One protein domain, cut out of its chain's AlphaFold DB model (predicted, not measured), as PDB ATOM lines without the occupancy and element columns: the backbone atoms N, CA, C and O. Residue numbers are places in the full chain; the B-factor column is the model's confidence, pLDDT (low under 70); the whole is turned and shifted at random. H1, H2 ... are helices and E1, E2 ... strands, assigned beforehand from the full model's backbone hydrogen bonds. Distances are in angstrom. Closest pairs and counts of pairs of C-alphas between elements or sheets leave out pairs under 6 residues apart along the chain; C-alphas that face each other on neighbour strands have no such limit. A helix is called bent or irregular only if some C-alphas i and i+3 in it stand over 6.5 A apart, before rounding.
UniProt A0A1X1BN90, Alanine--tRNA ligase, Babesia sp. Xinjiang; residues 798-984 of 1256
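Overview. This is residues 798 to 984 of the 1256 residues of the protein "Alanine--tRNA ligase" of Babesia sp. Xinjiang (UniProt A0A1X1BN90). A twisted sheet of six strands, with H3 over one face and H4 over the other, makes a head, and a long helical hairpin, H1 and H2, reaches away from it as an arm. Residues 860 to 875 of H2 pack on H3 in the head, while residues 831 to 837, at the turn of the hairpin, stick out. The printed part has 187 residues with four named helices and six named strands, in the order H1 H2 E1 E2 H3 E3 E4 H4 E5 E6; the sheet, E1 E2 E3 E4 E6 E5, is mixed, and the class is mixed, helices and strands. The whole is loose, with a radius of gyration of the C-alphas of 20.8 A, and spans 70 by 34 by 27 A, the arm making the length.

Arrangement. The sheet runs from edge strand E1, residues 887 to 890, through E2, 893 to 899, E3, 925 to 931, E4, 937 to 943, and E6, 976 to 982, to edge strand E5, 971 to 973. E2 and E3 are parallel, with N 896 and O 925 at 2.8 A. The other neighbours are antiparallel: hairpin E1 and E2 has N 888 and O 895 at 2.8 A, hairpin E3 and E4 N 928 and O 941 at 2.8 A, E4 and E6 N 981 and O 938 at 2.7 A, and hairpin E5 and E6 N 971 and O 978 at 2.8 A. H3, residues 907 to 920, is on the sheet over E3 and E4 at a height of 8.2 A; its closest C-alphas to E4 are Ala 907 and Ser 939, 5.5 A. H4, residues 952 to 962, is on the opposite face over E4 and E6 at a height of 7.7 A, giving three layers, helices on both faces; Ile 953 and Ala 977 of E6 have the closest C-alphas, 5.1 A. E2, H3, E3 form a strand-helix-strand unit, two parallel neighbours joined through a helix, with a right-handed crossover; E4, H4, E5 form a split one, E6 between its strands, also right-handed. H2, residues 835 to 879, touches H3 with residues 860 to 875 alone, closest at the C-alphas of Gly 864 and Ser 909, 5.2 A, the same way at a shallow tilt of 34 degrees, only just short of steep. H1, residues 806 to 829, touches residues 842 to 859 of H2 alone, opposite ways at a shallow tilt of 29 degrees; the C-alphas of Ala 810 and Gly 856 are closest, 4.4 A. Every O i to N i+4 pair is within hydrogen-bond range in H1, H3 and H4, and 39 of 41 in H2.

Along the chain. H1 begins at C-alpha 806, (150.226, 161.700, 141.960), and is 35.2 A long. H2 is 64.2 A long and neither bent nor irregular, but only just: C-alphas 856 and 859 are 6.1 A apart. H3 measures 20.0 A, E4 20.6 A and E6 21.0 A, ending at C-alpha 982, (141.381, 164.784, 153.541).

Size, cuts and confidence. The C-alphas farthest apart, Leu 832 and Gly 881, are 70.7 A apart. The printed part has no cut and no long link. Mean pLDDT of the printed part is 81.8; 25 residues are under 70, among them 798 to 812.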
ATOM      1  N   TYR A 798     155.424 151.294 149.421       61.84
ATOM      2  CA  TYR A 798     154.938 151.255 148.054       61.84
ATOM      3  C   TYR A 798     156.041 151.674 147.066       61.84
ATOM      4  O   TYR A 798     156.633 152.746 147.205       61.84
ATOM      5  N   LYS A 799     156.313 150.847 146.047       61.97
ATOM      6  CA  LYS A 799     157.233 151.197 144.956       61.97
ATOM      7  C   LYS A 799     156.481 152.054 143.944       61.97
ATOM      8  O   LYS A 799     155.612 151.560 143.238       61.97
ATOM      9  N   PHE A 800     156.805 153.339 143.899       60.38
ATOM     10  CA  PHE A 800     156.220 154.292 142.962       60.38
ATOM     11  C   PHE A 800     156.466 153.843 141.508       60.38
ATOM     12  O   PHE A 800     157.610 153.824 141.057       60.38
ATOM     13  N   THR A 801     155.411 153.453 140.786       55.84
ATOM     14  CA  THR A 801     155.462 153.093 139.357       55.84
ATOM     15  C   THR A 801     154.941 154.235 138.487       55.84
ATOM     16  O   THR A 801     154.024 154.953 138.895       55.84
ATOM     17  N   ASP A 802     155.467 154.367 137.268       45.88
ATOM     18  CA  ASP A 802     154.957 155.324 136.280       45.88
ATOM     19  C   ASP A 802     153.475 155.039 135.965       45.88
ATOM     20  O   ASP A 802     153.121 153.939 135.541       45.88
ATOM     21  N   GLY A 803     152.600 156.028 136.196       49.59
ATOM     22  CA  GLY A 803     151.168 155.966 135.858       49.59
ATOM     23  C   GLY A 803     150.177 156.052 137.028       49.59
ATOM     24  O   GLY A 803     148.972 156.024 136.786       49.59
ATOM     25  N   MET A 804     150.640 156.175 138.276       52.31
ATOM     26  CA  MET A 804     149.763 156.381 139.439       52.31
ATOM     27  C   MET A 804     149.250 157.818 139.589       52.31
ATOM     28  O   MET A 804     149.895 158.776 139.158       52.31
ATOM     29  N   ASP A 805     148.100 157.959 140.260       56.78
ATOM     30  CA  ASP A 805     147.594 159.258 140.702       56.78
ATOM     31  C   ASP A 805     148.597 159.889 141.677       56.78
ATOM     32  O   ASP A 805     148.905 159.363 142.751       56.78
ATOM     33  N   THR A 806     149.137 161.029 141.265       59.72
ATOM     34  CA  THR A 806     150.226 161.700 141.960       59.72
ATOM     35  C   THR A 806     149.829 162.200 143.362       59.72
ATOM     36  O   THR A 806     150.709 162.295 144.221       59.72
ATOM     37  N   ALA A 807     148.537 162.423 143.637       56.44
ATOM     38  CA  ALA A 807     148.032 162.797 144.962       56.44
ATOM     39  C   ALA A 807     148.059 161.620 145.947       56.44
ATOM     40  O   ALA A 807     148.538 161.751 147.078       56.44
ATOM     41  N   VAL A 808     147.653 160.433 145.485       60.12
ATOM     42  CA  VAL A 808     147.710 159.184 146.266       60.12
ATOM     43  C   VAL A 808     149.160 158.824 146.597       60.12
ATOM     44  O   VAL A 808     149.473 158.448 147.728       60.12
ATOM     45  N   MET A 809     150.077 159.016 145.642       62.59
ATOM     46  CA  MET A 809     151.512 158.806 145.863       62.59
ATOM     47  C   MET A 809     152.069 159.730 146.957       62.59
ATOM     48  O   MET A 809     152.826 159.276 147.815       62.59
ATOM     49  N   ALA A 810     151.683 161.010 146.962       64.38
ATOM     50  CA  ALA A 810     152.137 161.972 147.966       64.38
ATOM     51  C   ALA A 810     151.602 161.653 149.375       64.38
ATOM     52  O   ALA A 810     152.352 161.732 150.351       64.38
ATOM     53  N   GLN A 811     150.335 161.243 149.480       64.31
ATOM     54  CA  GLN A 811     149.723 160.839 150.748       64.31
ATOM     55  C   GLN A 811     150.380 159.575 151.316       64.31
ATOM     56  O   GLN A 811     150.748 159.540 152.493       64.31
ATOM     57  N   GLN A 812     150.590 158.559 150.475       68.06
ATOM     58  CA  GLN A 812     151.240 157.320 150.892       68.06
ATOM     59  C   GLN A 812     152.693 157.565 151.322       68.06
ATOM     60  O   GLN A 812     153.132 157.018 152.333       68.06
ATOM     61  N   ALA A 813     153.423 158.432 150.612       72.56
ATOM     62  CA  ALA A 813     154.782 158.820 150.983       72.56
ATOM     63  C   ALA A 813     154.839 159.484 152.372       72.56
ATOM     64  O   ALA A 813     155.724 159.183 153.175       72.56
ATOM     65  N   GLN A 814     153.873 160.351 152.691       72.44
ATOM     66  CA  GLN A 814     153.799 161.017 153.994       72.44
ATOM     67  C   GLN A 814     153.475 160.039 155.133       72.44
ATOM     68  O   GLN A 814     154.061 160.137 156.213       72.44
ATOM     69  N   GLU A 815     152.567 159.091 154.909       73.75
ATOM     70  CA  GLU A 815     152.205 158.078 155.906       73.75
ATOM     71  C   GLU A 815     153.363 157.101 156.166       73.75
ATOM     72  O   GLU A 815     153.719 156.831 157.315       73.75
ATOM     73  N   ASN A 816     154.032 156.656 155.102       81.44
ATOM     74  CA  ASN A 816     155.250 155.855 155.181       81.44
ATOM     75  C   ASN A 816     156.350 156.565 155.988       81.44
ATOM     76  O   ASN A 816     156.987 155.960 156.853       81.44
ATOM     77  N   MET A 817     156.547 157.866 155.745       83.25
ATOM     78  CA  MET A 817     157.522 158.684 156.467       83.25
ATOM     79  C   MET A 817     157.223 158.744 157.972       83.25
ATOM     80  O   MET A 817     158.149 158.640 158.779       83.25
ATOM     81  N   LYS A 818     155.949 158.874 158.373       81.19
ATOM     82  CA  LYS A 818     155.560 158.861 159.795       81.19
ATOM     83  C   LYS A 818     155.914 157.536 160.466       81.19
ATOM     84  O   LYS A 818     156.515 157.551 161.538       81.19
ATOM     85  N   ARG A 819     155.605 156.406 159.819       83.38
ATOM     86  CA  ARG A 819     155.918 155.061 160.336       83.38
ATOM     87  C   ARG A 819     157.424 154.848 160.496       83.38
ATOM     88  O   ARG A 819     157.867 154.422 161.560       83.38
ATOM     89  N   LEU A 820     158.211 155.224 159.483       87.69
ATOM     90  CA  LEU A 820     159.678 155.162 159.533       87.69
ATOM     91  C   LEU A 820     160.249 156.036 160.658       87.69
ATOM     92  O   LEU A 820     161.158 155.619 161.370       87.69
ATOM     93  N   THR A 821     159.702 157.239 160.845       86.75
ATOM     94  CA  THR A 821     160.160 158.173 161.886       86.75
ATOM     95  C   THR A 821     159.823 157.670 163.290       86.75
ATOM     96  O   THR A 821     160.659 157.781 164.185       86.75
ATOM     97  N   ALA A 822     158.639 157.080 163.483       85.38
ATOM     98  CA  ALA A 822     158.231 156.498 164.760       85.38
ATOM     99  C   ALA A 822     159.144 155.331 165.171       85.38
ATOM    100  O   ALA A 822     159.658 155.323 166.289       85.38
ATOM    101  N   LEU A 823     159.424 154.401 164.250       88.62
ATOM    102  CA  LEU A 823     160.319 153.273 164.520       88.62
ATOM    103  C   LEU A 823     161.766 153.736 164.771       88.62
ATOM    104  O   LEU A 823     162.421 153.262 165.698       88.62
ATOM    105  N   ARG A 824     162.249 154.729 164.006       90.88
ATOM    106  CA  ARG A 824     163.555 155.365 164.241       90.88
ATOM    107  C   ARG A 824     163.636 155.991 165.635       90.88
ATOM    108  O   ARG A 824     164.678 155.888 166.275       90.88
ATOM    109  N   PHE A 825     162.570 156.639 166.107       85.69
ATOM    110  CA  PHE A 825     162.528 157.245 167.441       85.69
ATOM    111  C   PHE A 825     162.551 156.189 168.553       85.69
ATOM    112  O   PHE A 825     163.323 156.328 169.498       85.69
ATOM    113  N   GLN A 826     161.792 155.098 168.402       84.38
ATOM    114  CA  GLN A 826     161.842 153.959 169.327       84.38
ATOM    115  C   GLN A 826     163.260 153.387 169.426       84.38
ATOM    116  O   GLN A 826     163.813 153.315 170.520       84.38
ATOM    117  N   MET A 827     163.898 153.106 168.284       90.06
ATOM    118  CA  MET A 827     165.288 152.642 168.241       90.06
ATOM    119  C   MET A 827     166.261 153.634 168.909       90.06
ATOM    120  O   MET A 827     167.256 153.229 169.505       90.06
ATOM    121  N   GLN A 828     166.012 154.948 168.833       80.62
ATOM    122  CA  GLN A 828     166.883 155.947 169.468       80.62
ATOM    123  C   GLN A 828     166.802 155.926 170.999       80.62
ATOM    124  O   GLN A 828     167.799 156.276 171.640       80.62
ATOM    125  N   GLY A 829     165.661 155.515 171.561       77.31
ATOM    126  CA  GLY A 829     165.453 155.365 173.002       77.31
ATOM    127  C   GLY A 829     166.188 154.172 173.617       77.31
ATOM    128  O   GLY A 829     166.433 154.164 174.824       77.31
ATOM    129  N   GLU A 830     166.602 153.202 172.801       85.44
ATOM    130  CA  GLU A 830     167.325 152.022 173.269       85.44
ATOM    131  C   GLU A 830     168.765 152.354 173.682       85.44
ATOM    132  O   GLU A 830     169.571 152.898 172.912       85.44
ATOM    133  N   LYS A 831     169.101 152.019 174.932       78.25
ATOM    134  CA  LYS A 831     170.365 152.418 175.572       78.25
ATOM    135  C   LYS A 831     171.540 151.493 175.254       78.25
ATOM    136  O   LYS A 831     172.671 151.965 175.245       78.25
ATOM    137  N   LEU A 832     171.288 150.204 175.016       86.00
ATOM    138  CA  LEU A 832     172.333 149.175 174.900       86.00
ATOM    139  C   LEU A 832     172.473 148.594 173.485       86.00
ATOM    140  O   LEU A 832     173.026 147.511 173.325       86.00
ATOM    141  N   LEU A 833     171.986 149.274 172.445       91.56
ATOM    142  CA  LEU A 833     172.172 148.795 171.071       91.56
ATOM    143  C   LEU A 833     173.661 148.782 170.670       91.56
ATOM    144  O   LEU A 833     174.362 149.749 170.981       91.56
ATOM    145  N   PRO A 834     174.134 147.761 169.925       94.69
ATOM    146  CA  PRO A 834     175.477 147.765 169.347       94.69
ATOM    147  C   PRO A 834     175.712 149.037 168.519       94.69
ATOM    148  O   PRO A 834     174.885 149.403 167.680       94.69
ATOM    149  N   LEU A 835     176.830 149.720 168.755       94.50
ATOM    150  CA  LEU A 835     177.093 151.072 168.263       94.50
ATOM    151  C   LEU A 835     177.149 151.136 166.735       94.50
ATOM    152  O   LEU A 835     176.495 151.994 166.139       94.50
ATOM    153  N   ILE A 836     177.900 150.225 166.111       92.62
ATOM    154  CA  ILE A 836     178.056 150.162 164.651       92.62
ATOM    155  C   ILE A 836     176.706 149.834 164.008       92.62
ATOM    156  O   ILE A 836     176.198 150.609 163.202       92.62
ATOM    157  N   GLY A 837     176.037 148.780 164.484       91.81
ATOM    158  CA  GLY A 837     174.709 148.406 163.995       91.81
ATOM    159  C   GLY A 837     173.662 149.516 164.152       91.81
ATOM    160  O   GLY A 837     172.829 149.712 163.268       91.81
ATOM    161  N   ARG A 838     173.724 150.303 165.233       92.19
ATOM    162  CA  ARG A 838     172.878 151.490 165.428       92.19
ATOM    163  C   ARG A 838     173.191 152.594 164.413       92.19
ATOM    164  O   ARG A 838     172.259 153.248 163.938       92.19
ATOM    165  N   ARG A 839     174.471 152.836 164.095       93.12
ATOM    166  CA  ARG A 839     174.894 153.806 163.063       93.12
ATOM    167  C   ARG A 839     174.380 153.374 161.683       93.12
ATOM    168  O   ARG A 839     173.765 154.196 161.000       93.12
ATOM    169  N   ASP A 840     174.507 152.094 161.344       92.88
ATOM    170  CA  ASP A 840     174.032 151.519 160.078       92.88
ATOM    171  C   ASP A 840     172.510 151.591 159.938       92.88
ATOM    172  O   ASP A 840     171.982 152.069 158.930       92.88
ATOM    173  N   LEU A 841     171.785 151.178 160.980       92.94
ATOM    174  CA  LEU A 841     170.327 151.204 160.990       92.94
ATOM    175  C   LEU A 841     169.809 152.646 160.867       92.94
ATOM    176  O   LEU A 841     168.896 152.918 160.086       92.94
ATOM    177  N   LYS A 842     170.440 153.604 161.563       92.69
ATOM    178  CA  LYS A 842     170.132 155.035 161.421       92.69
ATOM    179  C   LYS A 842     170.360 155.520 159.988       92.69
ATOM    180  O   LYS A 842     169.493 156.206 159.452       92.69
ATOM    181  N   ALA A 843     171.483 155.162 159.363       92.12
ATOM    182  CA  ALA A 843     171.771 155.536 157.980       92.12
ATOM    183  C   ALA A 843     170.730 154.959 157.004       92.12
ATOM    184  O   ALA A 843     170.256 155.667 156.110       92.12
ATOM    185  N   LYS A 844     170.300 153.707 157.213       93.25
ATOM    186  CA  LYS A 844     169.233 153.076 156.425       93.25
ATOM    187  C   LYS A 844     167.882 153.771 156.627       93.25
ATOM    188  O   LYS A 844     167.210 154.058 155.636       93.25
ATOM    189  N   PHE A 845     167.500 154.101 157.864       92.56
ATOM    190  CA  PHE A 845     166.300 154.901 158.138       92.56
ATOM    191  C   PHE A 845     166.347 156.252 157.426       92.56
ATOM    192  O   PHE A 845     165.383 156.622 156.761       92.56
ATOM    193  N   ASP A 846     167.465 156.973 157.537       90.00
ATOM    194  CA  ASP A 846     167.632 158.297 156.934       90.00
ATOM    195  C   ASP A 846     167.533 158.212 155.400       90.00
ATOM    196  O   ASP A 846     166.866 159.037 154.774       90.00
ATOM    197  N   SER A 847     168.108 157.172 154.789       90.50
ATOM    198  CA  SER A 847     167.974 156.891 153.354       90.50
ATOM    199  C   SER A 847     166.519 156.643 152.935       90.50
ATOM    200  O   SER A 847     166.036 157.278 151.995       90.50
ATOM    201  N   LEU A 848     165.791 155.776 153.651       88.62
ATOM    202  CA  LEU A 848     164.393 155.462 153.346       88.62
ATOM    203  C   LEU A 848     163.472 156.671 153.544       88.62
ATOM    204  O   LEU A 848     162.622 156.939 152.698       88.62
ATOM    205  N   ILE A 849     163.663 157.431 154.625       87.25
ATOM    206  CA  ILE A 849     162.912 158.661 154.902       87.25
ATOM    207  C   ILE A 849     163.148 159.688 153.790       87.25
ATOM    208  O   ILE A 849     162.183 160.238 153.258       87.25
ATOM    209  N   ASN A 850     164.403 159.903 153.382       84.81
ATOM    210  CA  ASN A 850     164.729 160.817 152.286       84.81
ATOM    211  C   ASN A 850     164.093 160.379 150.959       84.81
ATOM    212  O   ASN A 850     163.535 161.216 150.252       84.81
ATOM    213  N   ALA A 851     164.080 159.075 150.658       82.62
ATOM    214  CA  ALA A 851     163.410 158.549 149.471       82.62
ATOM    215  C   ALA A 851     161.894 158.832 149.476       82.62
ATOM    216  O   ALA A 851     161.337 159.217 148.446       82.62
ATOM    217  N   GLN A 852     161.223 158.708 150.630       81.25
ATOM    218  CA  GLN A 852     159.800 159.062 150.752       81.25
ATOM    219  C   GLN A 852     159.571 160.577 150.612       81.25
ATOM    220  O   GLN A 852     158.629 161.003 149.941       81.25
ATOM    221  N   ILE A 853     160.448 161.408 151.186       79.19
ATOM    222  CA  ILE A 853     160.383 162.870 151.042       79.19
ATOM    223  C   ILE A 853     160.493 163.272 149.568       79.19
ATOM    224  O   ILE A 853     159.720 164.107 149.091       79.19
ATOM    225  N   ASP A 854     161.446 162.694 148.839       76.81
ATOM    226  CA  ASP A 854     161.667 163.032 147.437       76.81
ATOM    227  C   ASP A 854     160.516 162.561 146.544       76.81
ATOM    228  O   ASP A 854     160.078 163.330 145.685       76.81
ATOM    229  N   ALA A 855     159.935 161.388 146.814       71.19
ATOM    230  CA  ALA A 855     158.714 160.940 146.145       71.19
ATOM    231  C   ALA A 855     157.535 161.910 146.360       71.19
ATOM    232  O   ALA A 855     156.852 162.280 145.403       71.19
ATOM    233  N   GLY A 856     157.342 162.414 147.585       70.06
ATOM    234  CA  GLY A 856     156.302 163.404 147.889       70.06
ATOM    235  C   GLY A 856     156.497 164.763 147.194       70.06
ATOM    236  O   GLY A 856     155.523 165.446 146.865       70.06
ATOM    237  N   LYS A 857     157.745 165.167 146.909       71.50
ATOM    238  CA  LYS A 857     158.050 166.441 146.223       71.50
ATOM    239  C   LYS A 857     157.686 166.440 144.737       71.50
ATOM    240  O   LYS A 857     157.437 167.516 144.189       71.50
ATOM    241  N   VAL A 858     157.681 165.282 144.069       69.12
ATOM    242  CA  VAL A 858     157.414 165.187 142.618       69.12
ATOM    243  C   VAL A 858     156.003 165.687 142.287       69.12
ATOM    244  O   VAL A 858     155.840 166.525 141.398       69.12
ATOM    245  N   HIS A 859     154.998 165.264 143.057       69.25
ATOM    246  CA  HIS A 859     153.612 165.711 142.894       69.25
ATOM    247  C   HIS A 859     153.429 167.207 143.205       69.25
ATOM    248  O   HIS A 859     152.864 167.939 142.391       69.25
ATOM    249  N   GLN A 860     154.005 167.695 144.314       66.75
ATOM    250  CA  GLN A 860     153.932 169.118 144.691       66.75
ATOM    251  C   GLN A 860     154.540 170.039 143.620       66.75
ATOM    252  O   GLN A 860     154.017 171.123 143.359       66.75
ATOM    253  N   LYS A 861     155.630 169.619 142.960       73.38
ATOM    254  CA  LYS A 861     156.220 170.381 141.847       73.38
ATOM    255  C   LYS A 861     155.295 170.437 140.629       73.38
ATOM    256  O   LYS A 861     155.171 171.509 140.039       73.38
ATOM    257  N   ARG A 862     154.642 169.327 140.260       78.31
ATOM    258  CA  ARG A 862     153.694 169.279 139.132       78.31
ATOM    259  C   ARG A 862     152.515 170.229 139.357       78.31
ATOM    260  O   ARG A 862     152.273 171.088 138.509       78.31
ATOM    261  N   LEU A 863     151.823 170.116 140.492       76.12
ATOM    262  CA  LEU A 863     150.660 170.963 140.789       76.12
ATOM    263  C   LEU A 863     151.041 172.440 140.948       76.12
ATOM    264  O   LEU A 863     150.322 173.311 140.467       76.12
ATOM    265  N   GLY A 864     152.226 172.736 141.492       78.81
ATOM    266  CA  GLY A 864     152.735 174.106 141.555       78.81
ATOM    267  C   GLY A 864     152.965 174.754 140.180       78.81
ATOM    268  O   GLY A 864     152.777 175.964 140.040       78.81
ATOM    269  N   VAL A 865     153.351 173.983 139.154       82.75
ATOM    270  CA  VAL A 865     153.457 174.478 137.764       82.75
ATOM    271  C   VAL A 865     152.070 174.700 137.162       82.75
ATOM    272  O   VAL A 865     151.831 175.748 136.565       82.75
ATOM    273  N   ILE A 866     151.147 173.757 137.369       83.00
ATOM    274  CA  ILE A 866     149.756 173.862 136.907       83.00
ATOM    275  C   ILE A 866     149.087 175.104 137.516       83.00
ATOM    276  O   ILE A 866     148.581 175.943 136.776       83.00
ATOM    277  N   ALA A 867     149.194 175.307 138.832       86.50
ATOM    278  CA  ALA A 867     148.668 176.483 139.526       86.50
ATOM    279  C   ALA A 867     149.172 177.802 138.929       86.50
ATOM    280  O   ALA A 867     148.392 178.729 138.713       86.50
ATOM    281  N   LYS A 868     150.470 177.896 138.612       86.69
ATOM    282  CA  LYS A 868     151.050 179.099 137.995       86.69
ATOM    283  C   LYS A 868     150.493 179.360 136.599       86.69
ATOM    284  O   LYS A 868     150.124 180.499 136.314       86.69
ATOM    285  N   ASN A 869     150.406 178.327 135.765       87.69
ATOM    286  CA  ASN A 869     149.900 178.447 134.399       87.69
ATOM    287  C   ASN A 869     148.424 178.860 134.391       87.69
ATOM    288  O   ASN A 869     148.088 179.878 133.792       87.69
ATOM    289  N   ILE A 870     147.576 178.137 135.133       87.31
ATOM    290  CA  ILE A 870     146.138 178.424 135.204       87.31
ATOM    291  C   ILE A 870     145.920 179.822 135.810       87.31
ATOM    292  O   ILE A 870     145.144 180.612 135.280       87.31
ATOM    293  N   SER A 871     146.648 180.191 136.875       87.44
ATOM    294  CA  SER A 871     146.472 181.520 137.490       87.44
ATOM    295  C   SER A 871     146.828 182.657 136.530       87.44
ATOM    296  O   SER A 871     146.140 183.672 136.505       87.44
ATOM    297  N   SER A 872     147.856 182.474 135.698       88.56
ATOM    298  CA  SER A 872     148.292 183.475 134.722       88.56
ATOM    299  C   SER A 872     147.282 183.633 133.580       88.56
ATOM    300  O   SER A 872     147.020 184.757 133.148       88.56
ATOM    301  N   GLU A 873     146.662 182.534 133.136       88.00
ATOM    302  CA  GLU A 873     145.578 182.552 132.149       88.00
ATOM    303  C   GLU A 873     144.362 183.339 132.663       88.00
ATOM    304  O   GLU A 873     143.909 184.277 132.001       88.00
ATOM    305  N   TYR A 874     143.881 183.039 133.876       88.69
ATOM    306  CA  TYR A 874     142.744 183.759 134.459       88.69
ATOM    307  C   TYR A 874     143.063 185.216 134.788       88.69
ATOM    308  O   TYR A 874     142.212 186.077 134.574       88.69
ATOM    309  N   VAL A 875     144.282 185.532 135.235       89.12
ATOM    310  CA  VAL A 875     144.707 186.928 135.423       89.12
ATOM    311  C   VAL A 875     144.632 187.696 134.101       89.12
ATOM    312  O   VAL A 875     144.037 188.773 134.070       89.12
ATOM    313  N   SER A 876     145.162 187.141 133.005       87.06
ATOM    314  CA  SER A 876     145.092 187.778 131.683       87.06
ATOM    315  C   SER A 876     143.648 187.938 131.202       87.06
ATOM    316  O   SER A 876     143.292 188.973 130.636       87.06
ATOM    317  N   LYS A 877     142.801 186.930 131.440       85.69
ATOM    318  CA  LYS A 877     141.387 186.950 131.054       85.69
ATOM    319  C   LYS A 877     140.608 188.030 131.811       85.69
ATOM    320  O   LYS A 877     139.964 188.874 131.191       85.69
ATOM    321  N   PHE A 878     140.749 188.085 133.132       88.62
ATOM    322  CA  PHE A 878     140.087 189.070 133.991       88.62
ATOM    323  C   PHE A 878     140.590 190.502 133.752       88.62
ATOM    324  O   PHE A 878     139.812 191.450 133.842       88.62
ATOM    325  N   GLN A 879     141.855 190.686 133.353       85.81
ATOM    326  CA  GLN A 879     142.377 191.997 132.937       85.81
ATOM    327  C   GLN A 879     141.714 192.540 131.663       85.81
ATOM    328  O   GLN A 879     141.614 193.755 131.508       85.81
ATOM    329  N   SER A 880     141.219 191.666 130.780       83.00
ATOM    330  CA  SER A 880     140.449 192.067 129.593       83.00
ATOM    331  C   SER A 880     138.983 192.424 129.896       83.00
ATOM    332  O   SER A 880     138.247 192.823 128.998       83.00
ATOM    333  N   GLY A 881     138.562 192.312 131.164       77.19
ATOM    334  CA  GLY A 881     137.206 192.606 131.633       77.19
ATOM    335  C   GLY A 881     136.231 191.425 131.568       77.19
ATOM    336  O   GLY A 881     135.089 191.566 132.001       77.19
ATOM    337  N   ASP A 882     136.663 190.258 131.082       79.81
ATOM    338  CA  ASP A 882     135.844 189.043 131.011       79.81
ATOM    339  C   ASP A 882     135.926 188.224 132.311       79.81
ATOM    340  O   ASP A 882     136.739 187.311 132.445       79.81
ATOM    341  N   PHE A 883     135.070 188.559 133.280       79.88
ATOM    342  CA  PHE A 883     134.971 187.872 134.576       79.88
ATOM    343  C   PHE A 883     133.962 186.709 134.610       79.88
ATOM    344  O   PHE A 883     133.819 186.069 135.655       79.88
ATOM    345  N   GLY A 884     133.256 186.428 133.508       79.50
ATOM    346  CA  GLY A 884     132.244 185.369 133.430       79.50
ATOM    347  C   GLY A 884     131.268 185.322 134.621       79.50
ATOM    348  O   GLY A 884     130.806 186.352 135.109       79.50
ATOM    349  N   THR A 885     130.970 184.111 135.104       79.56
ATOM    350  CA  THR A 885     130.131 183.846 136.293       79.56
ATOM    351  C   THR A 885     130.923 183.813 137.607       79.56
ATOM    352  O   THR A 885     130.349 183.538 138.659       79.56
ATOM    353  N   TRP A 886     132.235 184.070 137.567       85.81
ATOM    354  CA  TRP A 886     133.133 183.946 138.723       85.81
ATOM    355  C   TRP A 886     133.155 185.198 139.603       85.81
ATOM    356  O   TRP A 886     133.590 185.136 140.752       85.81
ATOM    357  N   LYS A 887     132.692 186.336 139.081       88.12
ATOM    358  CA  LYS A 887     132.566 187.582 139.835       88.12
ATOM    359  C   LYS A 887     131.180 187.691 140.457       88.12
ATOM    360  O   LYS A 887     130.163 187.639 139.775       88.12
ATOM    361  N   THR A 888     131.169 187.887 141.764       84.75
ATOM    362  CA  THR A 888     129.973 188.108 142.578       84.75
ATOM    363  C   THR A 888     130.145 189.385 143.394       84.75
ATOM    364  O   THR A 888     131.258 189.897 143.514       84.75
ATOM    365  N   GLU A 889     129.061 189.926 143.939       82.75
ATOM    366  CA  GLU A 889     129.115 191.073 144.847       82.75
ATOM    367  C   GLU A 889     128.554 190.668 146.203       82.75
ATOM    368  O   GLU A 889     127.516 190.006 146.290       82.75
ATOM    369  N   ARG A 890     129.246 191.058 147.272       79.56
ATOM    370  CA  ARG A 890     128.804 190.793 148.632       79.56
ATOM    371  C   ARG A 890     129.175 191.937 149.555       79.56
ATOM    372  O   ARG A 890     130.322 192.368 149.575       79.56
ATOM    373  N   SER A 891     128.196 192.415 150.321       76.75
ATOM    374  CA  SER A 891     128.366 193.541 151.250       76.75
ATOM    375  C   SER A 891     129.039 194.767 150.601       76.75
ATOM    376  O   SER A 891     129.849 195.437 151.235       76.75
ATOM    377  N   GLY A 892     128.732 195.037 149.324       74.56
ATOM    378  CA  GLY A 892     129.293 196.154 148.553       74.56
ATOM    379  C   GLY A 892     130.721 195.951 148.027       74.56
ATOM    380  O   GLY A 892     131.336 196.915 147.574       74.56
ATOM    381  N   MET A 893     131.276 194.733 148.098       82.25
ATOM    382  CA  MET A 893     132.602 194.393 147.572       82.25
ATOM    383  C   MET A 893     132.533 193.278 146.522       82.25
ATOM    384  O   MET A 893     131.807 192.295 146.668       82.25
ATOM    385  N   GLU A 894     133.337 193.423 145.470       88.19
ATOM    386  CA  GLU A 894     133.477 192.432 144.405       88.19
ATOM    387  C   GLU A 894     134.317 191.231 144.881       88.19
ATOM    388  O   GLU A 894     135.406 191.398 145.435       88.19
ATOM    389  N   LEU A 895     133.812 190.018 144.654       89.31
ATOM    390  CA  LEU A 895     134.397 188.743 145.069       89.31
ATOM    391  C   LEU A 895     134.571 187.822 143.856       89.31
ATOM    392  O   LEU A 895     133.599 187.474 143.184       89.31
ATOM    393  N   ILE A 896     135.804 187.377 143.623       91.81
ATOM    394  CA  ILE A 896     136.150 186.313 142.681       91.81
ATOM    395  C   ILE A 896     135.987 184.976 143.407       91.81
ATOM    396  O   ILE A 896     136.791 184.652 144.279       91.81
ATOM    397  N   LYS A 897     134.963 184.196 143.055       91.69
ATOM    398  CA  LYS A 897     134.721 182.851 143.589       91.69
ATOM    399  C   LYS A 897     134.934 181.808 142.492       91.69
ATOM    400  O   LYS A 897     134.259 181.855 141.465       91.69
ATOM    401  N   MET A 898     135.865 180.876 142.699       90.62
ATOM    402  CA  MET A 898     136.221 179.867 141.695       90.62
ATOM    403  C   MET A 898     136.453 178.482 142.295       90.62
ATOM    404  O   MET A 898     137.022 178.351 143.376       90.62
ATOM    405  N   GLU A 899     136.091 177.463 141.521       90.50
ATOM    406  CA  GLU A 899     136.476 176.069 141.736       90.50
ATOM    407  C   GLU A 899     137.607 175.715 140.760       90.50
ATOM    408  O   GLU A 899     137.417 175.774 139.548       90.50
ATOM    409  N   ALA A 900     138.787 175.390 141.287       88.50
ATOM    410  CA  ALA A 900     139.999 175.054 140.539       88.50
ATOM    411  C   ALA A 900     140.385 173.588 140.795       88.50
ATOM    412  O   ALA A 900     141.397 173.288 141.438       88.50
ATOM    413  N   ASN A 901     139.540 172.654 140.355       87.12
ATOM    414  CA  ASN A 901     139.689 171.214 140.624       87.12
ATOM    415  C   ASN A 901     140.887 170.580 139.887       87.12
ATOM    416  O   ASN A 901     141.331 169.490 140.233       87.12
ATOM    417  N   GLU A 902     141.495 171.289 138.933       82.81
ATOM    418  CA  GLU A 902     142.776 170.932 138.308       82.81
ATOM    419  C   GLU A 902     143.953 170.964 139.296       82.81
ATOM    420  O   GLU A 902     145.025 170.434 139.005       82.81
ATOM    421  N   LEU A 903     143.762 171.605 140.455       84.88
ATOM    422  CA  LEU A 903     144.720 171.627 141.561       84.88
ATOM    423  C   LEU A 903     144.533 170.447 142.526       84.88
ATOM    424  O   LEU A 903     145.263 170.360 143.510       84.88
ATOM    425  N   GLU A 904     143.583 169.550 142.239       80.44
ATOM    426  CA  GLU A 904     143.373 168.262 142.914       80.44
ATOM    427  C   GLU A 904     143.242 168.373 144.450       80.44
ATOM    428  O   GLU A 904     143.599 167.456 145.184       80.44
ATOM    429  N   GLY A 905     142.747 169.504 144.963       75.88
ATOM    430  CA  GLY A 905     142.624 169.743 146.401       75.88
ATOM    431  C   GLY A 905     143.936 170.072 147.129       75.88
ATOM    432  O   GLY A 905     143.898 170.290 148.342       75.88
ATOM    433  N   ASP A 906     145.082 170.207 146.445       78.56
ATOM    434  CA  ASP A 906     146.365 170.551 147.079       78.56
ATOM    435  C   ASP A 906     146.379 171.990 147.615       78.56
ATOM    436  O   ASP A 906     146.460 172.975 146.875       78.56
ATOM    437  N   ALA A 907     146.379 172.117 148.942       79.31
ATOM    438  CA  ALA A 907     146.289 173.402 149.629       79.31
ATOM    439  C   ALA A 907     147.421 174.381 149.256       79.31
ATOM    440  O   ALA A 907     147.205 175.597 149.208       79.31
ATOM    441  N   LYS A 908     148.635 173.883 148.971       81.00
ATOM    442  CA  LYS A 908     149.766 174.739 148.569       81.00
ATOM    443  C   LYS A 908     149.542 175.338 147.184       81.00
ATOM    444  O   LYS A 908     149.740 176.541 147.010       81.00
ATOM    445  N   SER A 909     149.118 174.528 146.223       84.12
ATOM    446  CA  SER A 909     148.834 174.951 144.851       84.12
ATOM    447  C   SER A 909     147.625 175.885 144.790       84.12
ATOM    448  O   SER A 909     147.696 176.925 144.134       84.12
ATOM    449  N   VAL A 910     146.573 175.607 145.569       86.44
ATOM    450  CA  VAL A 910     145.420 176.510 145.743       86.44
ATOM    451  C   VAL A 910     145.847 177.852 146.338       86.44
ATOM    452  O   VAL A 910     145.406 178.902 145.870       86.44
ATOM    453  N   ASN A 911     146.760 177.859 147.314       88.38
ATOM    454  CA  ASN A 911     147.296 179.106 147.853       88.38
ATOM    455  C   ASN A 911     148.106 179.897 146.811       88.38
ATOM    456  O   ASN A 911     147.938 181.111 146.724       88.38
ATOM    457  N   VAL A 912     148.944 179.240 145.999       87.94
ATOM    458  CA  VAL A 912     149.671 179.906 144.899       87.94
ATOM    459  C   VAL A 912     148.692 180.547 143.913       87.94
ATOM    460  O   VAL A 912     148.873 181.706 143.537       87.94
ATOM    461  N   PHE A 913     147.637 179.822 143.543       92.31
ATOM    462  CA  PHE A 913     146.604 180.298 142.628       92.31
ATOM    463  C   PHE A 913     145.834 181.505 143.191       92.31
ATOM    464  O   PHE A 913     145.741 182.549 142.542       92.31
ATOM    465  N   ALA A 914     145.349 181.404 144.433       90.56
ATOM    466  CA  ALA A 914     144.604 182.472 145.099       90.56
ATOM    467  C   ALA A 914     145.453 183.737 145.310       90.56
ATOM    468  O   ALA A 914     144.973 184.847 145.089       90.56
ATOM    469  N   GLN A 915     146.728 183.589 145.689       90.31
ATOM    470  CA  GLN A 915     147.640 184.723 145.860       90.31
ATOM    471  C   GLN A 915     147.938 185.442 144.540       90.31
ATOM    472  O   GLN A 915     148.033 186.669 144.529       90.31
ATOM    473  N   ALA A 916     148.075 184.709 143.431       91.06
ATOM    474  CA  ALA A 916     148.292 185.308 142.116       91.06
ATOM    475  C   ALA A 916     147.106 186.195 141.695       91.06
ATOM    476  O   ALA A 916     147.314 187.332 141.267       91.06
ATOM    477  N   LEU A 917     145.873 185.721 141.905       90.25
ATOM    478  CA  LEU A 917     144.657 186.496 141.640       90.25
ATOM    479  C   LEU A 917     144.507 187.689 142.592       90.25
ATOM    480  O   LEU A 917     144.283 188.806 142.133       90.25
ATOM    481  N   ALA A 918     144.706 187.491 143.898       90.00
ATOM    482  CA  ALA A 918     144.614 188.570 144.884       90.00
ATOM    483  C   ALA A 918     145.642 189.686 144.623       90.00
ATOM    484  O   ALA A 918     145.355 190.866 144.811       90.00
ATOM    485  N   LYS A 919     146.838 189.328 144.133       91.19
ATOM    486  CA  LYS A 919     147.872 190.293 143.743       91.19
ATOM    487  C   LYS A 919     147.502 191.073 142.479       91.19
ATOM    488  O   LYS A 919     147.796 192.263 142.402       91.19
ATOM    489  N   ALA A 920     146.899 190.417 141.489       89.69
ATOM    490  CA  ALA A 920     146.467 191.069 140.254       89.69
ATOM    491  C   ALA A 920     145.247 191.984 140.465       89.69
ATOM    492  O   ALA A 920     145.126 193.005 139.787       89.69
ATOM    493  N   PHE A 921     144.379 191.652 141.428       90.56
ATOM    494  CA  PHE A 921     143.127 192.360 141.709       90.56
ATOM    495  C   PHE A 921     143.012 192.759 143.192       90.56
ATOM    496  O   PHE A 921     142.131 192.277 143.900       90.56
ATOM    497  N   PRO A 922     143.845 193.696 143.685       87.38
ATOM    498  CA  PRO A 922     143.956 194.012 145.115       87.38
ATOM    499  C   PRO A 922     142.715 194.685 145.728       87.38
ATOM    500  O   PRO A 922     142.665 194.887 146.937       87.38
ATOM    501  N   LYS A 923     141.731 195.075 144.905       87.38
ATOM    502  CA  LYS A 923     140.457 195.671 145.342       87.38
ATOM    503  C   LYS A 923     139.306 194.660 145.423       87.38
ATOM    504  O   LYS A 923     138.213 195.045 145.818       87.38
ATOM    505  N   MET A 924     139.541 193.406 145.034       90.00
ATOM    506  CA  MET A 924     138.540 192.340 145.052       90.00
ATOM    507  C   MET A 924     138.902 191.300 146.109       90.00
ATOM    508  O   MET A 924     140.078 191.041 146.361       90.00
ATOM    509  N   ALA A 925     137.890 190.679 146.706       91.06
ATOM    510  CA  ALA A 925     138.079 189.459 147.478       91.06
ATOM    511  C   ALA A 925     138.262 188.263 146.528       91.06
ATOM    512  O   ALA A 925     137.736 188.255 145.418       91.06
ATOM    513  N   VAL A 926     138.996 187.242 146.956       93.75
ATOM    514  CA  VAL A 926     139.271 186.024 146.185       93.75
ATOM    515  C   VAL A 926     138.972 184.814 147.059       93.75
ATOM    516  O   VAL A 926     139.498 184.714 148.161       93.75
ATOM    517  N   LEU A 927     138.148 183.889 146.577       94.38
ATOM    518  CA  LEU A 927     137.786 182.636 147.236       94.38
ATOM    519  C   LEU A 927     137.946 181.491 146.235       94.38
ATOM    520  O   LEU A 927     137.172 181.372 145.288       94.38
ATOM    521  N   ILE A 928     138.951 180.653 146.456       94.38
ATOM    522  CA  ILE A 928     139.263 179.511 145.600       94.38
ATOM    523  C   ILE A 928     139.003 178.237 146.381       94.38
ATOM    524  O   ILE A 928     139.530 178.082 147.481       94.38
ATOM    525  N   THR A 929     138.229 177.327 145.809       92.06
ATOM    526  CA  THR A 929     138.069 175.950 146.281       92.06
ATOM    527  C   THR A 929     138.654 174.988 145.255       92.06
ATOM    528  O   THR A 929     138.708 175.291 144.068       92.06
ATOM    529  N   SER A 930     139.134 173.833 145.692       89.19
ATOM    530  CA  SER A 930     139.620 172.775 144.808       89.19
ATOM    531  C   SER A 930     139.303 171.429 145.424       89.19
ATOM    532  O   SER A 930     139.497 171.260 146.628       89.19
ATOM    533  N   SER A 931     138.851 170.482 144.613       83.88
ATOM    534  CA  SER A 931     138.706 169.082 144.986       83.88
ATOM    535  C   SER A 931     139.391 168.161 143.979       83.88
ATOM    536  O   SER A 931     139.503 168.477 142.793       83.88
ATOM    537  N   ASN A 932     139.861 167.005 144.443       76.75
ATOM    538  CA  ASN A 932     140.243 165.912 143.550       76.75
ATOM    539  C   ASN A 932     139.006 165.171 143.003       76.75
ATOM    540  O   ASN A 932     137.877 165.389 143.445       76.75
ATOM    541  N   ARG A 933     139.220 164.272 142.030       70.44
ATOM    542  CA  ARG A 933     138.138 163.579 141.297       70.44
ATOM    543  C   ARG A 933     137.162 162.808 142.187       70.44
ATOM    544  O   ARG A 933     135.981 162.757 141.861       70.44
ATOM    545  N   ASP A 934     137.649 162.259 143.295       64.50
ATOM    546  CA  ASP A 934     136.858 161.418 144.198       64.50
ATOM    547  C   ASP A 934     136.321 162.193 145.415       64.50
ATOM    548  O   ASP A 934     135.688 161.606 146.291       64.50
ATOM    549  N   GLY A 935     136.578 163.507 145.495       65.62
ATOM    550  CA  GLY A 935     136.166 164.363 146.613       65.62
ATOM    551  C   GLY A 935     136.869 164.058 147.941       65.62
ATOM    552  O   GLY A 935     136.486 164.596 148.976       65.62
ATOM    553  N   THR A 936     137.896 163.207 147.927       64.75
ATOM    554  CA  THR A 936     138.666 162.798 149.109       64.75
ATOM    555  C   THR A 936     139.688 163.835 149.546       64.75
ATOM    556  O   THR A 936     140.113 163.818 150.693       64.75
ATOM    557  N   CYS A 937     140.091 164.754 148.675       71.56
ATOM    558  CA  CYS A 937     140.931 165.889 149.030       71.56
ATOM    559  C   CYS A 937     140.245 167.168 148.572       71.56
ATOM    560  O   CYS A 937     140.005 167.339 147.378       71.56
ATOM    561  N   VAL A 938     139.923 168.051 149.518       82.19
ATOM    562  CA  VAL A 938     139.262 169.332 149.249       82.19
ATOM    563  C   VAL A 938     139.987 170.434 150.002       82.19
ATOM    564  O   VAL A 938     140.257 170.299 151.193       82.19
ATOM    565  N   SER A 939     140.295 171.545 149.352       87.19
ATOM    566  CA  SER A 939     140.884 172.701 150.021       87.19
ATOM    567  C   SER A 939     140.287 174.012 149.554       87.19
ATOM    568  O   SER A 939     139.700 174.119 148.478       87.19
ATOM    569  N   CYS A 940     140.439 175.025 150.399       91.88
ATOM    570  CA  CYS A 940     139.974 176.369 150.143       91.88
ATOM    571  C   CYS A 940     140.995 177.405 150.596       91.88
ATOM    572  O   CYS A 940     141.624 177.271 151.650       91.88
ATOM    573  N   ARG A 941     141.103 178.483 149.821       94.31
ATOM    574  CA  ARG A 941     141.830 179.693 150.187       94.31
ATOM    575  C   ARG A 941     140.975 180.920 149.907       94.31
ATOM    576  O   ARG A 941     140.533 181.120 148.779       94.31
ATOM    577  N   CYS A 942     140.804 181.758 150.923       93.38
ATOM    578  CA  CYS A 942     140.149 183.051 150.830       93.38
ATOM    579  C   CYS A 942     141.125 184.178 151.177       93.38
ATOM    580  O   CYS A 942     141.792 184.128 152.209       93.38
ATOM    581  N   VAL A 943     141.206 185.199 150.329       93.75
ATOM    582  CA  VAL A 943     141.997 186.414 150.545       93.75
ATOM    583  C   VAL A 943     141.092 187.618 150.320       93.75
ATOM    584  O   VAL A 943     140.467 187.733 149.270       93.75
ATOM    585  N   VAL A 944     141.025 188.519 151.293       91.44
ATOM    586  CA  VAL A 944     140.181 189.718 151.264       91.44
ATOM    587  C   VAL A 944     141.063 190.966 151.439       91.44
ATOM    588  O   VAL A 944     142.004 190.928 152.238       91.44
ATOM    589  N   PRO A 945     140.800 192.080 150.726       87.19
ATOM    590  CA  PRO A 945     141.537 193.330 150.902       87.19
ATOM    591  C   PRO A 945     141.454 193.880 152.333       87.19
ATOM    592  O   PRO A 945     140.394 193.868 152.959       87.19
ATOM    593  N   SER A 946     142.562 194.425 152.837       80.25
ATOM    594  CA  SER A 946     142.610 195.059 154.159       80.25
ATOM    595  C   SER A 946     141.637 196.240 154.258       80.25
ATOM    596  O   SER A 946     141.632 197.110 153.387       80.25
ATOM    597  N   GLY A 947     140.837 196.289 155.328       75.00
ATOM    598  CA  GLY A 947     139.810 197.320 155.537       75.00
ATOM    599  C   GLY A 947     138.463 197.036 154.857       75.00
ATOM    600  O   GLY A 947     137.585 197.895 154.873       75.00
ATOM    601  N   SER A 948     138.293 195.852 154.259       78.88
ATOM    602  CA  SER A 948     136.999 195.366 153.770       78.88
ATOM    603  C   SER A 948     136.010 195.086 154.907       78.88
ATOM    604  O   SER A 948     136.411 194.708 156.004       78.88
ATOM    605  N   ALA A 949     134.710 195.205 154.617       79.62
ATOM    606  CA  ALA A 949     133.630 194.724 155.481       79.62
ATOM    607  C   ALA A 949     133.412 193.196 155.394       79.62
ATOM    608  O   ALA A 949     132.576 192.654 156.115       79.62
ATOM    609  N   LEU A 950     134.114 192.507 154.484       85.12
ATOM    610  CA  LEU A 950     134.104 191.050 154.359       85.12
ATOM    611  C   LEU A 950     135.185 190.423 155.244       85.12
ATOM    612  O   LEU A 950     136.301 190.931 155.325       85.12
ATOM    613  N   ASP A 951     134.860 189.277 155.836       89.12
ATOM    614  CA  ASP A 951     135.777 188.478 156.644       89.12
ATOM    615  C   ASP A 951     136.148 187.191 155.889       89.12
ATOM    616  O   ASP A 951     135.282 186.407 155.483       89.12
ATOM    617  N   ALA A 952     137.449 186.977 155.674       90.00
ATOM    618  CA  ALA A 952     137.968 185.820 154.954       90.00
ATOM    619  C   ALA A 952     137.655 184.487 155.659       90.00
ATOM    620  O   ALA A 952     137.406 183.493 154.976       90.00
ATOM    621  N   ILE A 953     137.648 184.448 156.997       89.75
ATOM    622  CA  ILE A 953     137.302 183.260 157.795       89.75
ATOM    623  C   ILE A 953     135.826 182.932 157.596       89.75
ATOM    624  O   ILE A 953     135.499 181.775 157.336       89.75
ATOM    625  N   ALA A 954     134.948 183.938 157.653       88.31
ATOM    626  CA  ALA A 954     133.520 183.748 157.410       88.31
ATOM    627  C   ALA A 954     133.260 183.199 155.997       88.31
ATOM    628  O   ALA A 954     132.614 182.165 155.842       88.31
ATOM    629  N   LEU A 955     133.850 183.818 154.968       89.44
ATOM    630  CA  LEU A 955     133.707 183.374 153.576       89.44
ATOM    631  C   LEU A 955     134.257 181.963 153.335       89.44
ATOM    632  O   LEU A 955     133.654 181.179 152.599       89.44
ATOM    633  N   ALA A 956     135.395 181.629 153.942       89.44
ATOM    634  CA  ALA A 956     135.967 180.295 153.844       89.44
ATOM    635  C   ALA A 956     135.099 179.255 154.575       89.44
ATOM    636  O   ALA A 956     134.873 178.178 154.033       89.44
ATOM    637  N   ASN A 957     134.565 179.562 155.759       89.69
ATOM    638  CA  ASN A 957     133.666 178.663 156.492       89.69
ATOM    639  C   ASN A 957     132.350 178.411 155.755       89.69
ATOM    640  O   ASN A 957     131.891 177.276 155.693       89.69
ATOM    641  N   GLU A 958     131.783 179.431 155.121       88.19
ATOM    642  CA  GLU A 958     130.603 179.257 154.272       88.19
ATOM    643  C   GLU A 958     130.898 178.417 153.028       88.19
ATOM    644  O   GLU A 958     130.049 177.652 152.575       88.19
ATOM    645  N   ALA A 959     132.107 178.524 152.470       87.00
ATOM    646  CA  ALA A 959     132.540 177.627 151.404       87.00
ATOM    647  C   ALA A 959     132.632 176.173 151.895       87.00
ATOM    648  O   ALA A 959     132.284 175.264 151.147       87.00
ATOM    649  N   ALA A 960     133.064 175.955 153.141       83.31
ATOM    650  CA  ALA A 960     133.079 174.629 153.754       83.31
ATOM    651  C   ALA A 960     131.654 174.083 153.938       83.31
ATOM    652  O   ALA A 960     131.389 172.944 153.563       83.31
ATOM    653  N   GLU A 961     130.728 174.908 154.432       85.44
ATOM    654  CA  GLU A 961     129.315 174.547 154.604       85.44
ATOM    655  C   GLU A 961     128.633 174.230 153.266       85.44
ATOM    656  O   GLU A 961     127.949 173.214 153.141       85.44
ATOM    657  N   ALA A 962     128.888 175.035 152.229       82.75
ATOM    658  CA  ALA A 962     128.378 174.804 150.877       82.75
ATOM    659  C   ALA A 962     128.878 173.484 150.264       82.75
ATOM    660  O   ALA A 962     128.200 172.903 149.418       82.75
ATOM    661  N   LEU A 963     130.047 173.008 150.699       80.25
ATOM    662  CA  LEU A 963     130.636 171.729 150.299       80.25
ATOM    663  C   LEU A 963     130.270 170.577 151.256       80.25
ATOM    664  O   LEU A 963     130.773 169.469 151.100       80.25
ATOM    665  N   GLY A 964     129.363 170.801 152.216       77.69
ATOM    666  CA  GLY A 964     128.858 169.773 153.133       77.69
ATOM    667  C   GLY A 964     129.768 169.483 154.330       77.69
ATOM    668  O   GLY A 964     129.634 168.435 154.965       77.69
ATOM    669  N   HIS A 965     130.693 170.389 154.649       78.19
ATOM    670  CA  HIS A 965     131.635 170.265 155.758       78.19
ATOM    671  C   HIS A 965     131.297 171.222 156.916       78.19
ATOM    672  O   HIS A 965     130.476 172.125 156.779       78.19
ATOM    673  N   GLN A 966     131.904 171.016 158.093       75.06
ATOM    674  CA  GLN A 966     131.579 171.813 159.282       75.06
ATOM    675  C   GLN A 966     131.897 173.314 159.080       75.06
ATOM    676  O   GLN A 966     132.992 173.641 158.615       75.06
ATOM    677  N   PRO A 967     131.010 174.242 159.495       66.31
ATOM    678  CA  PRO A 967     131.144 175.688 159.256       66.31
ATOM    679  C   PRO A 967     132.195 176.387 160.152       66.31
ATOM    680  O   PRO A 967     132.108 177.585 160.409       66.31
ATOM    681  N   THR A 968     133.195 175.658 160.653       79.38
ATOM    682  CA  THR A 968     134.249 176.159 161.562       79.38
ATOM    683  C   THR A 968     135.663 175.722 161.156       79.38
ATOM    684  O   THR A 968     136.609 175.829 161.939       79.38
ATOM    685  N   LEU A 969     135.825 175.218 159.930       77.94
ATOM    686  CA  LEU A 969     137.073 174.630 159.438       77.94
ATOM    687  C   LEU A 969     138.152 175.652 159.054       77.94
ATOM    688  O   LEU A 969     139.339 175.324 159.084       77.94
ATOM    689  N   ALA A 970     137.771 176.876 158.686       82.81
ATOM    690  CA  ALA A 970     138.693 177.911 158.239       82.81
ATOM    691  C   ALA A 970     139.638 178.375 159.361       82.81
ATOM    692  O   ALA A 970     139.224 178.687 160.478       82.81
ATOM    693  N   ARG A 971     140.931 178.464 159.037       80.12
ATOM    694  CA  ARG A 971     142.004 179.003 159.884       80.12
ATOM    695  C   ARG A 971     142.701 180.155 159.161       80.12
ATOM    696  O   ARG A 971     142.911 180.080 157.948       80.12
ATOM    697  N   GLY A 972     143.089 181.201 159.890       83.25
ATOM    698  CA  GLY A 972     143.787 182.364 159.336       83.25
ATOM    699  C   GLY A 972     143.409 183.669 160.034       83.25
ATOM    700  O   GLY A 972     143.101 183.661 161.219       83.25
ATOM    701  N   SER A 973     143.443 184.779 159.301       86.81
ATOM    702  CA  SER A 973     143.022 186.112 159.743       86.81
ATOM    703  C   SER A 973     141.778 186.579 158.984       86.81
ATOM    704  O   SER A 973     141.425 186.014 157.947       86.81
ATOM    705  N   ALA A 974     141.172 187.681 159.435       85.00
ATOM    706  CA  ALA A 974     140.041 188.327 158.759       85.00
ATOM    707  C   ALA A 974     140.329 188.719 157.291       85.00
ATOM    708  O   ALA A 974     139.407 188.874 156.496       85.00
ATOM    709  N   THR A 975     141.601 188.849 156.897       89.00
ATOM    710  CA  THR A 975     142.014 189.162 155.517       89.00
ATOM    711  C   THR A 975     142.539 187.954 154.746       89.00
ATOM    712  O   THR A 975     142.704 188.027 153.528       89.00
ATOM    713  N   ASN A 976     142.830 186.835 155.412       91.44
ATOM    714  CA  ASN A 976     143.411 185.670 154.761       91.44
ATOM    715  C   ASN A 976     143.108 184.381 155.527       91.44
ATOM    716  O   ASN A 976     143.687 184.140 156.585       91.44
ATOM    717  N   ALA A 977     142.264 183.521 154.966       90.56
ATOM    718  CA  ALA A 977     141.825 182.287 155.603       90.56
ATOM    719  C   ALA A 977     141.904 181.088 154.657       90.56
ATOM    720  O   ALA A 977     141.855 181.214 153.436       90.56
ATOM    721  N   SER A 978     142.033 179.892 155.217       90.19
ATOM    722  CA  SER A 978     142.046 178.644 154.453       90.19
ATOM    723  C   SER A 978     141.606 177.457 155.279       90.19
ATOM    724  O   SER A 978     141.722 177.469 156.501       90.19
ATOM    725  N   TRP A 979     141.212 176.396 154.592       87.12
ATOM    726  CA  TRP A 979     141.034 175.074 155.170       87.12
ATOM    727  C   TRP A 979     141.392 174.002 154.142       87.12
ATOM    728  O   TRP A 979     141.449 174.258 152.940       87.12
ATOM    729  N   SER A 980     141.651 172.793 154.624       80.19
ATOM    730  CA  SER A 980     141.884 171.615 153.791       80.19
ATOM    731  C   SER A 980     141.369 170.377 154.508       80.19
ATOM    732  O   SER A 980     141.595 170.228 155.708       80.19
ATOM    733  N   ILE A 981     140.704 169.499 153.773       71.62
ATOM    734  CA  ILE A 981     140.057 168.282 154.247       71.62
ATOM    735  C   ILE A 981     140.602 167.117 153.430       71.62
ATOM    736  O   ILE A 981     140.725 167.204 152.208       71.62
ATOM    737  N   LEU A 982     140.932 166.036 154.129       60.78
ATOM    738  CA  LEU A 982     141.381 164.784 153.541       60.78
ATOM    739  C   LEU A 982     140.498 163.655 154.091       60.78
ATOM    740  O   LEU A 982     140.661 163.249 155.242       60.78
ATOM    741  N   ASP A 983     139.540 163.188 153.296       52.50
ATOM    742  CA  ASP A 983     138.636 162.091 153.633       52.50
ATOM    743  C   ASP A 983     139.225 160.756 153.151       52.50
ATOM    744  O   ASP A 983     139.340 160.482 151.959       52.50
ATOM    745  N   SER A 984     139.636 159.914 154.096       40.91
ATOM    746  CA  SER A 984     140.295 158.625 153.827       40.91
ATOM    747  C   SER A 984     139.314 157.462 153.621       40.91
ATOM    748  O   SER A 984     139.731 156.305 153.622       40.91
TER     749      SER A 984